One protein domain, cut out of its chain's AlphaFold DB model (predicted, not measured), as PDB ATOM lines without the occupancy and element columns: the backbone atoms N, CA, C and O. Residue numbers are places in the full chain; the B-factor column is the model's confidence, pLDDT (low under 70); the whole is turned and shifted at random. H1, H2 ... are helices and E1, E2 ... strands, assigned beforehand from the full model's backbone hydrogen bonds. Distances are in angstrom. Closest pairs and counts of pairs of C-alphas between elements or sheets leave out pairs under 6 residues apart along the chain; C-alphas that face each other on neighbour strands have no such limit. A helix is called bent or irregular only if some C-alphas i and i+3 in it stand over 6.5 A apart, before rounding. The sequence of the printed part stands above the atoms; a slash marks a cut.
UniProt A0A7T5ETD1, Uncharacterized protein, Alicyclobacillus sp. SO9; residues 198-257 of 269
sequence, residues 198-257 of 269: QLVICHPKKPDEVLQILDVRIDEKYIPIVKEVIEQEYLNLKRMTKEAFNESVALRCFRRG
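AT A GLANCE: This is residues 198 to 257 of the 269 residues of an uncharacterized protein of Alicyclobacillus sp. SO9 (UniProt A0A7T5ETD1). A two-stranded hairpin, E1 and E2, packs with its strand E1 on the helix H1, and the helix H2 crosses the other side of H1 at a steep tilt, leaving H1 in the middle. E2, the longest strand, bends sharply near its beginning, by 74 degrees at residue 209. The printed part has 60 residues with two named strands and two named helices, in the order E1, E2, H1, H2; the sheet is antiparallel and the class is mixed, helices and strands. The whole is compact and rounded, with a radius of gyration of the C-alphas of 11.4 A and spans of 29 by 27 by 18 A.

IN THESE COORDINATES: Find C-alpha 198 at (-30.494, 31.465, -1.787); from there E1 runs to residue 203, 16.1 A. E2 takes residues 206 to 216, 22.7 A. Look next at C-alpha 220 at (-29.734, 38.232, -8.328), where H1 begins; it runs to residue 234, 20.2 A. H1 is irregular, but only just: C-alphas 221 and 224 are 6.9 A apart. H2, residues 242 to 255, also measures 20.2 A and ends at C-alpha 255 at (-15.994, 41.187, -17.476).

HOW THE PARTS SIT: E1 and E2 form a hairpin, antiparallel at 151 degrees. Look for N 199 and O 214, 2.8 A apart, and N 214 and O 199, 2.9 A, within hydrogen-bond range. From E1 go to H1: their closest C-alphas, those of Ile 201 and Lys 227, are 6.2 A apart. H1 and H2 touch, closest at the C-alphas of Val 226 and Val 249, 6.3 A; they run opposite ways at a steep tilt of 54 degrees. H2 is apart from E1 and E2. In H2 every O i to N i+4 pair is within hydrogen-bond range; in H1, 9 of 11.

THE WHOLE: The two C-alphas farthest apart, those of Glu 209 and Gly 257, are 30.0 A from each other. The printed part has no cut. The links E1 to E2 and E2 to H1 are tight, and H1 to H2 is short. Mean pLDDT of the printed part is 84.0; look at residues 237 to 239 for values under 70.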
ATOM      1  N   GLN A 198     -31.376  32.585  -2.104       86.75
ATOM      2  CA  GLN A 198     -30.494  31.465  -1.787       86.75
ATOM      3  C   GLN A 198     -29.253  31.472  -2.682       86.75
ATOM      4  O   GLN A 198     -29.347  31.429  -3.908       86.75
ATOM      5  N   LEU A 199     -28.077  31.487  -2.060       88.12
ATOM      6  CA  LEU A 199     -26.798  31.198  -2.692       88.12
ATOM      7  C   LEU A 199     -26.406  29.767  -2.326       88.12
ATOM      8  O   LEU A 199     -26.049  29.472  -1.187       88.12
ATOM      9  N   VAL A 200     -26.499  28.874  -3.307       89.44
ATOM     10  CA  VAL A 200     -26.150  27.457  -3.159       89.44
ATOM     11  C   VAL A 200     -24.692  27.263  -3.558       89.44
ATOM     12  O   VAL A 200     -24.355  27.472  -4.724       89.44
ATOM     13  N   ILE A 201     -23.851  26.868  -2.605       88.56
ATOM     14  CA  ILE A 201     -22.431  26.558  -2.794       88.56
ATOM     15  C   ILE A 201     -22.290  25.052  -3.013       88.56
ATOM     16  O   ILE A 201     -22.646  24.253  -2.144       88.56
ATOM     17  N   CYS A 202     -21.745  24.674  -4.160       87.94
ATOM     18  CA  CYS A 202     -21.453  23.300  -4.540       87.94
ATOM     19  C   CYS A 202     -19.972  22.959  -4.314       87.94
ATOM     20  O   CYS A 202     -19.110  23.830  -4.175       87.94
ATOM     21  N   HIS A 203     -19.653  21.668  -4.288       86.00
ATOM     22  CA  HIS A 203     -18.275  21.215  -4.191       86.00
ATOM     23  C   HIS A 203     -17.526  21.486  -5.513       86.00
ATOM     24  O   HIS A 203     -17.982  21.058  -6.576       86.00
ATOM     25  N   PRO A 204     -16.324  22.100  -5.489       82.31
ATOM     26  CA  PRO A 204     -15.622  22.549  -6.701       82.31
ATOM     27  C   PRO A 204     -15.321  21.451  -7.723       82.31
ATOM     28  O   PRO A 204     -15.229  21.713  -8.917       82.31
ATOM     29  N   LYS A 205     -15.142  20.212  -7.254       83.06
ATOM     30  CA  LYS A 205     -14.870  19.038  -8.104       83.06
ATOM     31  C   LYS A 205     -16.098  18.155  -8.351       83.06
ATOM     32  O   LYS A 205     -16.001  17.200  -9.110       83.06
ATOM     33  N   LYS A 206     -17.209  18.418  -7.658       85.62
ATOM     34  CA  LYS A 206     -18.440  17.617  -7.690       85.62
ATOM     35  C   LYS A 206     -19.634  18.580  -7.670       85.62
ATOM     36  O   LYS A 206     -20.174  18.844  -6.600       85.62
ATOM     37  N   PRO A 207     -20.016  19.144  -8.826       79.38
ATOM     38  CA  PRO A 207     -21.027  20.201  -8.889       79.38
ATOM     39  C   PRO A 207     -22.414  19.754  -8.396       79.38
ATOM     40  O   PRO A 207     -23.202  20.595  -7.972       79.38
ATOM     41  N   ASP A 208     -22.677  18.445  -8.391       85.00
ATOM     42  CA  ASP A 208     -23.921  17.848  -7.888       85.00
ATOM     43  C   ASP A 208     -23.978  17.765  -6.350       85.00
ATOM     44  O   ASP A 208     -25.040  17.525  -5.774       85.00
ATOM     45  N   GLU A 209     -22.850  17.961  -5.661       86.56
ATOM     46  CA  GLU A 209     -22.761  17.906  -4.203       86.56
ATOM     47  C   GLU A 209     -22.876  19.320  -3.616       86.56
ATOM     48  O   GLU A 209     -21.969  20.144  -3.748       86.56
ATOM     49  N   VAL A 210     -24.003  19.608  -2.958       88.38
ATOM     50  CA  VAL A 210     -24.228  20.882  -2.260       88.38
ATOM     51  C   VAL A 210     -23.502  20.861  -0.919       88.38
ATOM     52  O   VAL A 210     -23.813  20.048  -0.052       88.38
ATOM     53  N   LEU A 211     -22.564  21.788  -0.731       86.00
ATOM     54  CA  LEU A 211     -21.831  21.950   0.525       86.00
ATOM     55  C   LEU A 211     -22.599  22.813   1.519       86.00
ATOM     56  O   LEU A 211     -22.660  22.499   2.706       86.00
ATOM     57  N   GLN A 212     -23.157  23.929   1.046       84.88
ATOM     58  CA  GLN A 212     -23.832  24.886   1.911       84.88
ATOM     59  C   GLN A 212     -24.838  25.728   1.130       84.88
ATOM     60  O   GLN A 212     -24.603  26.097  -0.018       84.88
ATOM     61  N   ILE A 213     -25.944  26.079   1.782       86.62
ATOM     62  CA  ILE A 213     -26.912  27.059   1.286       86.62
ATOM     63  C   ILE A 213     -26.834  28.274   2.209       86.62
ATOM     64  O   ILE A 213     -26.948  28.137   3.428       86.62
ATOM     65  N   LEU A 214     -26.594  29.447   1.630       82.31
ATOM     66  CA  LEU A 214     -26.524  30.722   2.335       82.31
ATOM     67  C   LEU A 214     -27.675  31.620   1.897       82.31
ATOM     68  O   LEU A 214     -27.886  31.812   0.702       82.31
ATOM     69  N   ASP A 215     -28.363  32.242   2.848       81.81
ATOM     70  CA  ASP A 215     -29.353  33.271   2.534       81.81
ATOM     71  C   ASP A 215     -28.649  34.629   2.357       81.81
ATOM     72  O   ASP A 215     -28.057  35.191   3.280       81.81
ATOM     73  N   VAL A 216     -28.684  35.186   1.152       83.50
ATOM     74  CA  VAL A 216     -27.975  36.420   0.795       83.50
ATOM     75  C   VAL A 216     -28.939  37.543   0.423       83.50
ATOM     76  O   VAL A 216     -30.025  37.315  -0.107       83.50
ATOM     77  N   ARG A 217     -28.513  38.784   0.686       80.81
ATOM     78  CA  ARG A 217     -29.243  40.023   0.359       80.81
ATOM     79  C   ARG A 217     -28.504  40.830  -0.699       80.81
ATOM     80  O   ARG A 217     -28.183  41.998  -0.509       80.81
ATOM     81  N   ILE A 218     -28.176  40.160  -1.791       83.75
ATOM     82  CA  ILE A 218     -27.541  40.777  -2.954       83.75
ATOM     83  C   ILE A 218     -28.486  40.691  -4.149       83.75
ATOM     84  O   ILE A 218     -29.420  39.884  -4.184       83.75
ATOM     85  N   ASP A 219     -28.283  41.568  -5.124       83.44
ATOM     86  CA  ASP A 219     -29.016  41.498  -6.384       83.44
ATOM     87  C   ASP A 219     -28.771  40.132  -7.063       83.44
ATOM     88  O   ASP A 219     -27.673  39.576  -6.967       83.44
ATOM     89  N   GLU A 220     -29.791  39.578  -7.724       84.44
ATOM     90  CA  GLU A 220     -29.734  38.232  -8.328       84.44
ATOM     91  C   GLU A 220     -28.584  38.110  -9.318       84.44
ATOM     92  O   GLU A 220     -27.914  37.081  -9.374       84.44
ATOM     93  N   LYS A 221     -28.292  39.206 -10.023       85.94
ATOM     94  CA  LYS A 221     -27.192  39.295 -10.982       85.94
ATOM     95  C   LYS A 221     -25.811  39.005 -10.373       85.94
ATOM     96  O   LYS A 221     -24.920  38.558 -11.090       85.94
ATOM     97  N   TYR A 222     -25.624  39.217  -9.064       87.44
ATOM     98  CA  TYR A 222     -24.349  38.973  -8.379       87.44
ATOM     99  C   TYR A 222     -24.220  37.561  -7.805       87.44
ATOM    100  O   TYR A 222     -23.101  37.080  -7.650       87.44
ATOM    101  N   ILE A 223     -25.330  36.871  -7.518       88.31
ATOM    102  CA  ILE A 223     -25.327  35.514  -6.947       88.31
ATOM    103  C   ILE A 223     -24.458  34.531  -7.751       88.31
ATOM    104  O   ILE A 223     -23.602  33.892  -7.135       88.31
ATOM    105  N   PRO A 224     -24.584  34.413  -9.092       88.94
ATOM    106  CA  PRO A 224     -23.756  33.475  -9.846       88.94
ATOM    107  C   PRO A 224     -22.273  33.860  -9.830       88.94
ATOM    108  O   PRO A 224     -21.425  32.981  -9.881       88.94
ATOM    109  N   ILE A 225     -21.946  35.153  -9.733       87.81
ATOM    110  CA  ILE A 225     -20.557  35.633  -9.686       87.81
ATOM    111  C   ILE A 225     -19.924  35.270  -8.345       87.81
ATOM    112  O   ILE A 225     -18.842  34.694  -8.301       87.81
ATOM    113  N   VAL A 226     -20.625  35.578  -7.253       88.19
ATOM    114  CA  VAL A 226     -20.185  35.276  -5.888       88.19
ATOM    115  C   VAL A 226     -20.047  33.765  -5.697       88.19
ATOM    116  O   VAL A 226     -19.035  33.317  -5.166       88.19
ATOM    117  N   LYS A 227     -21.016  32.978  -6.186       90.00
ATOM    118  CA  LYS A 227     -20.956  31.510  -6.186       90.00
ATOM    119  C   LYS A 227     -19.675  31.010  -6.853       90.00
ATOM    120  O   LYS A 227     -18.935  30.234  -6.259       90.00
ATOM    121  N   GLU A 228     -19.380  31.507  -8.047       87.44
ATOM    122  CA  GLU A 228     -18.233  31.057  -8.831       87.44
ATOM    123  C   GLU A 228     -16.888  31.380  -8.163       87.44
ATOM    124  O   GLU A 228     -15.999  30.532  -8.139       87.44
ATOM    125  N   VAL A 229     -16.744  32.567  -7.561       87.44
ATOM    126  CA  VAL A 229     -15.532  32.939  -6.806       87.44
ATOM    127  C   VAL A 229     -15.373  32.059  -5.564       87.44
ATOM    128  O   VAL A 229     -14.267  31.616  -5.252       87.44
ATOM    129  N   ILE A 230     -16.466  31.763  -4.853       87.44
ATOM    130  CA  ILE A 230     -16.411  30.879  -3.683       87.44
ATOM    131  C   ILE A 230     -15.959  29.476  -4.101       87.44
ATOM    132  O   ILE A 230     -15.024  28.924  -3.522       87.44
ATOM    133  N   GLU A 231     -16.594  28.907  -5.120       86.69
ATOM    134  CA  GLU A 231     -16.327  27.537  -5.554       86.69
ATOM    135  C   GLU A 231     -14.928  27.396  -6.154       86.69
ATOM    136  O   GLU A 231     -14.184  26.491  -5.785       86.69
ATOM    137  N   GLN A 232     -14.529  28.297  -7.050       83.38
ATOM    138  CA  GLN A 232     -13.286  28.147  -7.803       83.38
ATOM    139  C   GLN A 232     -12.057  28.665  -7.059       83.38
ATOM    140  O   GLN A 232     -10.972  28.114  -7.245       83.38
ATOM    141  N   GLU A 233     -12.201  29.695  -6.228       83.06
ATOM    142  CA  GLU A 233     -11.060  30.392  -5.632       83.06
ATOM    143  C   GLU A 233     -11.042  30.226  -4.112       83.06
ATOM    144  O   GLU A 233     -10.036  29.778  -3.565       83.06
ATOM    145  N   TYR A 234     -12.156  30.487  -3.418       83.75
ATOM    146  CA  TYR A 234     -12.198  30.419  -1.948       83.75
ATOM    147  C   TYR A 234     -12.016  29.007  -1.400       83.75
ATOM    148  O   TYR A 234     -11.224  28.803  -0.484       83.75
ATOM    149  N   LEU A 235     -12.728  28.027  -1.958       82.31
ATOM    150  CA  LEU A 235     -12.669  26.642  -1.486       82.31
ATOM    151  C   LEU A 235     -11.405  25.903  -1.952       82.31
ATOM    152  O   LEU A 235     -11.049  24.880  -1.366       82.31
ATOM    153  N   ASN A 236     -10.710  26.416  -2.973       78.31
ATOM    154  CA  ASN A 236      -9.500  25.799  -3.519       78.31
ATOM    155  C   ASN A 236      -8.198  26.430  -2.991       78.31
ATOM    156  O   ASN A 236      -7.185  25.734  -2.894       78.31
ATOM    157  N   LEU A 237      -8.187  27.723  -2.639       69.25
ATOM    158  CA  LEU A 237      -6.996  28.421  -2.141       69.25
ATOM    159  C   LEU A 237      -6.931  28.391  -0.610       69.25
ATOM    160  O   LEU A 237      -7.873  28.759   0.083       69.25
ATOM    161  N   LYS A 238      -5.768  28.014  -0.060       61.88
ATOM    162  CA  LYS A 238      -5.591  27.771   1.385       61.88
ATOM    163  C   LYS A 238      -5.939  28.967   2.286       61.88
ATOM    164  O   LYS A 238      -6.241  28.724   3.450       61.88
ATOM    165  N   ARG A 239      -5.887  30.217   1.791       65.50
ATOM    166  CA  ARG A 239      -6.303  31.447   2.502       65.50
ATOM    167  C   ARG A 239      -6.573  32.597   1.525       65.50
ATOM    168  O   ARG A 239      -5.651  33.337   1.194       65.50
ATOM    169  N   MET A 240      -7.818  32.786   1.098       80.38
ATOM    170  CA  MET A 240      -8.209  34.024   0.415       80.38
ATOM    171  C   MET A 240      -8.608  35.093   1.442       80.38
ATOM    172  O   MET A 240      -9.400  34.829   2.351       80.38
ATOM    173  N   THR A 241      -8.041  36.296   1.330       83.00
ATOM    174  CA  THR A 241      -8.417  37.446   2.166       83.00
ATOM    175  C   THR A 241      -9.729  38.064   1.675       83.00
ATOM    176  O   THR A 241     -10.136  37.871   0.529       83.00
ATOM    177  N   LYS A 242     -10.410  38.833   2.538       81.94
ATOM    178  CA  LYS A 242     -11.654  39.534   2.166       81.94
ATOM    179  C   LYS A 242     -11.444  40.515   1.005       81.94
ATOM    180  O   LYS A 242     -12.321  40.657   0.163       81.94
ATOM    181  N   GLU A 243     -10.289  41.175   0.966       83.25
ATOM    182  CA  GLU A 243      -9.915  42.117  -0.096       83.25
ATOM    183  C   GLU A 243      -9.750  41.397  -1.438       83.25
ATOM    184  O   GLU A 243     -10.428  41.758  -2.396       83.25
ATOM    185  N   ALA A 244      -8.978  40.304  -1.468       82.62
ATOM    186  CA  ALA A 244      -8.779  39.496  -2.671       82.62
ATOM    187  C   ALA A 244     -10.088  38.880  -3.198       82.62
ATOM    188  O   ALA A 244     -10.304  38.801  -4.408       82.62
ATOM    189  N   PHE A 245     -11.002  38.489  -2.302       86.31
ATOM    190  CA  PHE A 245     -12.338  38.033  -2.692       86.31
ATOM    191  C   PHE A 245     -13.129  39.133  -3.406       86.31
ATOM    192  O   PHE A 245     -13.684  38.907  -4.479       86.31
ATOM    193  N   ASN A 246     -13.162  40.333  -2.825       85.12
ATOM    194  CA  ASN A 246     -13.897  41.460  -3.392       85.12
ATOM    195  C   ASN A 246     -13.319  41.903  -4.741       85.12
ATOM    196  O   ASN A 246     -14.083  42.217  -5.649       85.12
ATOM    197  N   GLU A 247     -11.995  41.899  -4.890       84.00
ATOM    198  CA  GLU A 247     -11.323  42.177  -6.165       84.00
ATOM    199  C   GLU A 247     -11.683  41.145  -7.237       84.00
ATOM    200  O   GLU A 247     -11.986  41.504  -8.375       84.00
ATOM    201  N   SER A 248     -11.734  39.866  -6.867       84.88
ATOM    202  CA  SER A 248     -12.081  38.784  -7.795       84.88
ATOM    203  C   SER A 248     -13.547  38.853  -8.234       84.88
ATOM    204  O   SER A 248     -13.861  38.651  -9.411       84.88
ATOM    205  N   VAL A 249     -14.452  39.225  -7.322       86.19
ATOM    206  CA  VAL A 249     -15.855  39.523  -7.651       86.19
ATOM    207  C   VAL A 249     -15.947  40.739  -8.579       86.19
ATOM    208  O   VAL A 249     -16.608  40.653  -9.612       86.19
ATOM    209  N   ALA A 250     -15.256  41.837  -8.264       84.12
ATOM    210  CA  ALA A 250     -15.246  43.065  -9.060       84.12
ATOM    211  C   ALA A 250     -14.761  42.826 -10.498       84.12
ATOM    212  O   ALA A 250     -15.426  43.199 -11.465       84.12
ATOM    213  N   LEU A 251     -13.658  42.095 -10.653       84.06
ATOM    214  CA  LEU A 251     -13.084  41.755 -11.951       84.06
ATOM    215  C   LEU A 251     -14.036  40.898 -12.803       84.06
ATOM    216  O   LEU A 251     -14.128  41.082 -14.020       84.06
ATOM    217  N   ARG A 252     -14.790  39.987 -12.179       85.81
ATOM    218  CA  ARG A 252     -15.818  39.190 -12.868       85.81
ATOM    219  C   ARG A 252     -17.076  40.003 -13.189       85.81
ATOM    220  O   ARG A 252     -17.647  39.794 -14.258       85.81
ATOM    221  N   CYS A 253     -17.477  40.943 -12.331       85.62
ATOM    222  CA  CYS A 253     -18.547  41.903 -12.625       85.62
ATOM    223  C   CYS A 253     -18.192  42.764 -13.846       85.62
ATOM    224  O   CYS A 253     -18.971  42.814 -14.798       85.62
ATOM    225  N   PHE A 254     -16.977  43.324 -13.878       85.12
ATOM    226  CA  PHE A 254     -16.470  44.117 -15.000       85.12
ATOM    227  C   PHE A 254     -16.473  43.326 -16.314       85.12
ATOM    228  O   PHE A 254     -17.000  43.791 -17.324       85.12
ATOM    229  N   ARG A 255     -15.976  42.081 -16.299       85.25
ATOM    230  CA  ARG A 255     -15.994  41.187 -17.476       85.25
ATOM    231  C   ARG A 255     -17.402  40.873 -17.989       85.25
ATOM    232  O   ARG A 255     -17.554  40.563 -19.164       85.25
ATOM    233  N   ARG A 256     -18.415  40.923 -17.122       84.62
ATOM    234  CA  ARG A 256     -19.826  40.679 -17.466       84.62
ATOM    235  C   ARG A 256     -20.607  41.963 -17.761       84.62
ATOM    236  O   ARG A 256     -21.808  41.881 -17.992       84.62
ATOM    237  N   GLY A 257     -19.952  43.129 -17.758       81.44
ATOM    238  CA  GLY A 257     -20.600  44.426 -17.977       81.44
ATOM    239  C   GLY A 257     -21.569  44.825 -16.860       81.44
ATOM    240  O   GLY A 257     -22.493  45.599 -17.096       81.44
TER     241      GLY A 257